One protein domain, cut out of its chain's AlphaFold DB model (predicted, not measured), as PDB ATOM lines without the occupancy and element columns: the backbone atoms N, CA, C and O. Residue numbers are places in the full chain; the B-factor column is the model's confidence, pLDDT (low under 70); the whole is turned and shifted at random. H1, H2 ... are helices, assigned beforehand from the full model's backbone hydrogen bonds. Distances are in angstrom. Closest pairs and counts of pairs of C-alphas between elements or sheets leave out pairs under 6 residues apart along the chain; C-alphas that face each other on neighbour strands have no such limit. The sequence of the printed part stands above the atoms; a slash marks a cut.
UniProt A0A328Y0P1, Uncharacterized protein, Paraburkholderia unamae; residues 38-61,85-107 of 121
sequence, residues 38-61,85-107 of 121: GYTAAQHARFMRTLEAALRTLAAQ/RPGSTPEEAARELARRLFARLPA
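AT A GLANCE: This is residues 38 to 61 and 85 to 107 of the 121 residues of an uncharacterized protein of Paraburkholderia unamae (UniProt A0A328Y0P1). Two helices, the longer H1 and the shorter H2, lie side by side and run the same way, with a cut in the chain between them; together they make a flat two-helix slab. The printed part has 47 residues with two named helices, H1 then H2, and no named strand; the class is all helix. It is only just compact, close to loose, with a radius of gyration of the C-alphas of 11.3 A and spans of 34 by 19 by 10 A.

HOW THE PARTS SIT: H1, residues 41 to 59, touches H2, residues 90 to 104; their closest C-alphas, those of Leu 51 and Ala 94, are 4.7 A apart. They run the same way at a steep tilt of 36 degrees, only just past shallow. In H1 and H2 every O i to N i+4 pair is within hydrogen-bond range.

IN THESE COORDINATES: H1 is 26.7 A long, from C-alpha 41 at (-9.416, -16.649, 75.958). H2 is 21.3 A long and ends with C-alpha 104 at (-7.263, -37.356, 95.098).

THE WHOLE: The farthest C-alphas, of Thr 40 and Ala 107, are 35.0 A apart. Residues 62 to 84 are not printed; C-alphas 61 and 85 are 27.2 A apart across the cut. The pLDDT is under 70 at residues 38, 85 to 87 and 104 to 107.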
ATOM      1  N   GLY A  38      -7.358 -14.202  85.289       65.56
ATOM      2  CA  GLY A  38      -6.082 -13.682  84.788       65.56
ATOM      3  C   GLY A  38      -5.573 -14.302  83.480       65.56
ATOM      4  O   GLY A  38      -4.523 -13.884  82.995       65.56
ATOM      5  N   TYR A  39      -6.302 -15.244  82.868       71.56
ATOM      6  CA  TYR A  39      -5.981 -15.764  81.534       71.56
ATOM      7  C   TYR A  39      -6.888 -15.193  80.439       71.56
ATOM      8  O   TYR A  39      -8.102 -15.082  80.576       71.56
ATOM      9  N   THR A  40      -6.275 -14.871  79.301       79.69
ATOM     10  CA  THR A  40      -6.971 -14.541  78.051       79.69
ATOM     11  C   THR A  40      -7.707 -15.764  77.494       79.69
ATOM     12  O   THR A  40      -7.349 -16.906  77.785       79.69
ATOM     13  N   ALA A  41      -8.682 -15.554  76.604       76.94
ATOM     14  CA  ALA A  41      -9.416 -16.649  75.958       76.94
ATOM     15  C   ALA A  41      -8.494 -17.678  75.265       76.94
ATOM     16  O   ALA A  41      -8.721 -18.885  75.351       76.94
ATOM     17  N   ALA A  42      -7.405 -17.221  74.635       78.38
ATOM     18  CA  ALA A  42      -6.423 -18.101  74.001       78.38
ATOM     19  C   ALA A  42      -5.632 -18.938  75.022       78.38
ATOM     20  O   ALA A  42      -5.369 -20.119  74.791       78.38
ATOM     21  N   GLN A  43      -5.266 -18.347  76.163       77.62
ATOM     22  CA  GLN A  43      -4.611 -19.058  77.263       77.62
ATOM     23  C   GLN A  43      -5.558 -20.066  77.915       77.62
ATOM     24  O   GLN A  43      -5.140 -21.182  78.213       77.62
ATOM     25  N   HIS A  44      -6.839 -19.725  78.045       79.94
ATOM     26  CA  HIS A  44      -7.859 -20.639  78.546       79.94
ATOM     27  C   HIS A  44      -8.028 -21.868  77.634       79.94
ATOM     28  O   HIS A  44      -8.006 -23.000  78.111       79.94
ATOM     29  N   ALA A  45      -8.080 -21.681  76.311       80.94
ATOM     30  CA  ALA A  45      -8.132 -22.804  75.371       80.94
ATOM     31  C   ALA A  45      -6.890 -23.715  75.468       80.94
ATOM     32  O   ALA A  45      -7.005 -24.943  75.454       80.94
ATOM     33  N   ARG A  46      -5.692 -23.128  75.612       80.81
ATOM     34  CA  ARG A  46      -4.439 -23.885  75.809       80.81
ATOM     35  C   ARG A  46      -4.423 -24.647  77.130       80.81
ATOM     36  O   ARG A  46      -4.001 -25.806  77.149       80.81
ATOM     37  N   PHE A  47      -4.918 -24.021  78.196       84.56
ATOM     38  CA  PHE A  47      -5.102 -24.647  79.499       84.56
ATOM     39  C   PHE A  47      -6.001 -25.882  79.370       84.56
ATOM     40  O   PHE A  47      -5.572 -26.983  79.703       84.56
ATOM     41  N   MET A  48      -7.206 -25.721  78.810       82.75
ATOM     42  CA  MET A  48      -8.194 -26.800  78.706       82.75
ATOM     43  C   MET A  48      -7.684 -27.972  77.866       82.75
ATOM     44  O   MET A  48      -7.772 -29.121  78.293       82.75
ATOM     45  N   ARG A  49      -7.056 -27.689  76.719       83.62
ATOM     46  CA  ARG A  49      -6.450 -28.726  75.873       83.62
ATOM     47  C   ARG A  49      -5.342 -29.490  76.601       83.62
ATOM     48  O   ARG A  49      -5.225 -30.705  76.461       83.62
ATOM     49  N   THR A  50      -4.516 -28.786  77.375       86.31
ATOM     50  CA  THR A  50      -3.433 -29.412  78.147       86.31
ATOM     51  C   THR A  50      -3.974 -30.232  79.310       86.31
ATOM     52  O   THR A  50      -3.450 -31.310  79.591       86.31
ATOM     53  N   LEU A  51      -5.034 -29.752  79.960       84.00
ATOM     54  CA  LEU A  51      -5.710 -30.459  81.040       84.00
ATOM     55  C   LEU A  51      -6.301 -31.772  80.523       84.00
ATOM     56  O   LEU A  51      -6.051 -32.819  81.112       84.00
ATOM     57  N   GLU A  52      -7.018 -31.730  79.399       82.75
ATOM     58  CA  GLU A  52      -7.589 -32.920  78.766       82.75
ATOM     59  C   GLU A  52      -6.501 -33.938  78.405       82.75
ATOM     60  O   GLU A  52      -6.612 -35.117  78.746       82.75
ATOM     61  N   ALA A  53      -5.415 -33.483  77.771       81.94
ATOM     62  CA  ALA A  53      -4.294 -34.347  77.420       81.94
ATOM     63  C   ALA A  53      -3.659 -34.989  78.664       81.94
ATOM     64  O   ALA A  53      -3.446 -36.200  78.690       81.94
ATOM     65  N   ALA A  54      -3.410 -34.204  79.716       83.62
ATOM     66  CA  ALA A  54      -2.821 -34.695  80.957       83.62
ATOM     67  C   ALA A  54      -3.741 -35.694  81.678       83.62
ATOM     68  O   ALA A  54      -3.271 -36.741  82.124       83.62
ATOM     69  N   LEU A  55      -5.046 -35.416  81.750       79.81
ATOM     70  CA  LEU A  55      -6.031 -36.336  82.321       79.81
ATOM     71  C   LEU A  55      -6.109 -37.637  81.522       79.81
ATOM     72  O   LEU A  55      -6.121 -38.703  82.128       79.81
ATOM     73  N   ARG A  56      -6.088 -37.578  80.184       80.31
ATOM     74  CA  ARG A  56      -6.068 -38.773  79.327       80.31
ATOM     75  C   ARG A  56      -4.808 -39.610  79.555       80.31
ATOM     76  O   ARG A  56      -4.906 -40.827  79.684       80.31
ATOM     77  N   THR A  57      -3.639 -38.974  79.647       82.12
ATOM     78  CA  THR A  57      -2.377 -39.667  79.948       82.12
ATOM     79  C   THR A  57      -2.411 -40.340  81.317       82.12
ATOM     80  O   THR A  57      -1.973 -41.479  81.446       82.12
ATOM     81  N   LEU A  58      -2.935 -39.660  82.339       76.19
ATOM     82  CA  LEU A  58      -3.053 -40.235  83.677       76.19
ATOM     83  C   LEU A  58      -4.101 -41.361  83.706       76.19
ATOM     84  O   LEU A  58      -3.847 -42.412  84.283       76.19
ATOM     85  N   ALA A  59      -5.237 -41.200  83.024       72.69
ATOM     86  CA  ALA A  59      -6.287 -42.217  82.923       72.69
ATOM     87  C   ALA A  59      -5.816 -43.512  82.241       72.69
ATOM     88  O   ALA A  59      -6.305 -44.590  82.570       72.69
ATOM     89  N   ALA A  60      -4.843 -43.421  81.330       75.88
ATOM     90  CA  ALA A  60      -4.228 -44.581  80.690       75.88
ATOM     91  C   ALA A  60      -3.314 -45.398  81.627       75.88
ATOM     92  O   ALA A  60      -2.866 -46.480  81.245       75.88
ATOM     93  N   GLN A  61      -3.009 -44.908  82.835       74.75
ATOM     94  CA  GLN A  61      -2.203 -45.657  83.797       74.75
ATOM     95  C   GLN A  61      -3.001 -46.840  84.376       74.75
ATOM     96  O   GLN A  61      -4.191 -46.692  84.670       74.75
ATOM     97  N   ARG A  85       1.079 -20.853  90.941       61.78
ATOM     98  CA  ARG A  85       2.119 -19.856  91.211       61.78
ATOM     99  C   ARG A  85       1.992 -18.680  90.227       61.78
ATOM    100  O   ARG A  85       1.764 -18.906  89.038       61.78
ATOM    101  N   PRO A  86       2.186 -17.434  90.691       54.41
ATOM    102  CA  PRO A  86       2.262 -16.293  89.791       54.41
ATOM    103  C   PRO A  86       3.425 -16.488  88.807       54.41
ATOM    104  O   PRO A  86       4.532 -16.840  89.210       54.41
ATOM    105  N   GLY A  87       3.148 -16.311  87.512       63.56
ATOM    106  CA  GLY A  87       4.095 -16.572  86.420       63.56
ATOM    107  C   GLY A  87       4.030 -17.980  85.813       63.56
ATOM    108  O   GLY A  87       4.703 -18.226  84.816       63.56
ATOM    109  N   SER A  88       3.214 -18.894  86.352       72.00
ATOM    110  CA  SER A  88       3.007 -20.214  85.742       72.00
ATOM    111  C   SER A  88       2.284 -20.119  84.401       72.00
ATOM    112  O   SER A  88       1.280 -19.412  84.248       72.00
ATOM    113  N   THR A  89       2.777 -20.889  83.434       81.81
ATOM    114  CA  THR A  89       2.127 -21.017  82.128       81.81
ATOM    115  C   THR A  89       0.790 -21.764  82.252       81.81
ATOM    116  O   THR A  89       0.645 -22.624  83.130       81.81
ATOM    117  N   PRO A  90      -0.188 -21.497  81.364       77.25
ATOM    118  CA  PRO A  90      -1.444 -22.249  81.314       77.25
ATOM    119  C   PRO A  90      -1.230 -23.770  81.250       77.25
ATOM    120  O   PRO A  90      -1.981 -24.546  81.835       77.25
ATOM    121  N   GLU A  91      -0.173 -24.213  80.575       82.44
ATOM    122  CA  GLU A  91       0.177 -25.618  80.411       82.44
ATOM    123  C   GLU A  91       0.733 -26.254  81.696       82.44
ATOM    124  O   GLU A  91       0.484 -27.428  81.982       82.44
ATOM    125  N   GLU A  92       1.513 -25.518  82.486       79.25
ATOM    126  CA  GLU A  92       1.967 -25.971  83.809       79.25
ATOM    127  C   GLU A  92       0.813 -26.029  84.803       79.25
ATOM    128  O   GLU A  92       0.645 -27.042  85.483       79.25
ATOM    129  N   ALA A  93      -0.015 -24.984  84.820       80.38
ATOM    130  CA  ALA A  93      -1.216 -24.903  85.639       80.38
ATOM    131  C   ALA A  93      -2.152 -26.099  85.384       80.38
ATOM    132  O   ALA A  93      -2.598 -26.762  86.321       80.38
ATOM    133  N   ALA A  94      -2.386 -26.430  84.111       82.50
ATOM    134  CA  ALA A  94      -3.221 -27.556  83.708       82.50
ATOM    135  C   ALA A  94      -2.642 -28.915  84.131       82.50
ATOM    136  O   ALA A  94      -3.370 -29.786  84.610       82.50
ATOM    137  N   ARG A  95      -1.324 -29.110  83.990       82.31
ATOM    138  CA  ARG A  95      -0.651 -30.351  84.411       82.31
ATOM    139  C   ARG A  95      -0.678 -30.536  85.924       82.31
ATOM    140  O   ARG A  95      -0.897 -31.652  86.389       82.31
ATOM    141  N   GLU A  96      -0.479 -29.463  86.681       81.81
ATOM    142  CA  GLU A  96      -0.576 -29.479  88.142       81.81
ATOM    143  C   GLU A  96      -2.003 -29.811  88.596       81.81
ATOM    144  O   GLU A  96      -2.192 -30.670  89.460       81.81
ATOM    145  N   LEU A  97      -3.015 -29.209  87.955       79.75
ATOM    146  CA  LEU A  97      -4.414 -29.537  88.215       79.75
ATOM    147  C   LEU A  97      -4.699 -31.017  87.947       79.75
ATOM    148  O   LEU A  97      -5.236 -31.699  88.818       79.75
ATOM    149  N   ALA A  98      -4.287 -31.533  86.786       82.38
ATOM    150  CA  ALA A  98      -4.480 -32.935  86.424       82.38
ATOM    151  C   ALA A  98      -3.860 -33.886  87.459       82.38
ATOM    152  O   ALA A  98      -4.508 -34.840  87.890       82.38
ATOM    153  N   ARG A  99      -2.630 -33.605  87.912       80.44
ATOM    154  CA  ARG A  99      -1.952 -34.404  88.946       80.44
ATOM    155  C   ARG A  99      -2.704 -34.385  90.269       80.44
ATOM    156  O   ARG A  99      -2.881 -35.439  90.870       80.44
ATOM    157  N   ARG A 100      -3.166 -33.216  90.722       78.19
ATOM    158  CA  ARG A 100      -3.915 -33.088  91.983       78.19
ATOM    159  C   ARG A 100      -5.262 -33.791  91.928       78.19
ATOM    160  O   ARG A 100      -5.616 -34.476  92.884       78.19
ATOM    161  N   LEU A 101      -5.977 -33.656  90.812       77.06
ATOM    162  CA  LEU A 101      -7.216 -34.390  90.567       77.06
ATOM    163  C   LEU A 101      -6.959 -35.892  90.674       77.06
ATOM    164  O   LEU A 101      -7.604 -36.578  91.460       77.06
ATOM    165  N   PHE A 102      -5.949 -36.388  89.963       74.25
ATOM    166  CA  PHE A 102      -5.632 -37.811  89.915       74.25
ATOM    167  C   PHE A 102      -5.077 -38.384  91.231       74.25
ATOM    168  O   PHE A 102      -5.310 -39.554  91.545       74.25
ATOM    169  N   ALA A 103      -4.362 -37.573  92.015       76.25
ATOM    170  CA  ALA A 103      -3.867 -37.941  93.341       76.25
ATOM    171  C   ALA A 103      -4.993 -38.051  94.383       76.25
ATOM    172  O   ALA A 103      -4.870 -38.824  95.327       76.25
ATOM    173  N   ARG A 104      -6.088 -37.298  94.213       67.69
ATOM    174  CA  ARG A 104      -7.263 -37.356  95.098       67.69
ATOM    175  C   ARG A 104      -8.229 -38.483  94.772       67.69
ATOM    176  O   ARG A 104      -9.045 -38.844  95.616       67.69
ATOM    177  N   LEU A 105      -8.150 -39.037  93.566       68.56
ATOM    178  CA  LEU A 105      -8.876 -40.260  93.263       68.56
ATOM    179  C   LEU A 105      -8.393 -41.359  94.223       68.56
ATOM    180  O   LEU A 105      -7.194 -41.415  94.510       68.56
ATOM    181  N   PRO A 106      -9.275 -42.239  94.725       60.78
ATOM    182  CA  PRO A 106      -8.851 -43.358  95.553       60.78
ATOM    183  C   PRO A 106      -7.919 -44.243  94.726       60.78
ATOM    184  O   PRO A 106      -8.264 -44.724  93.646       60.78
ATOM    185  N   ALA A 107      -6.658 -44.358  95.139       55.38
ATOM    186  CA  ALA A 107      -5.762 -45.369  94.600       55.38
ATOM    187  C   ALA A 107      -6.079 -46.592  95.429       55.38
ATOM    188  O   ALA A 107      -5.499 -46.776  96.494       55.38
TER     189      ALA A 107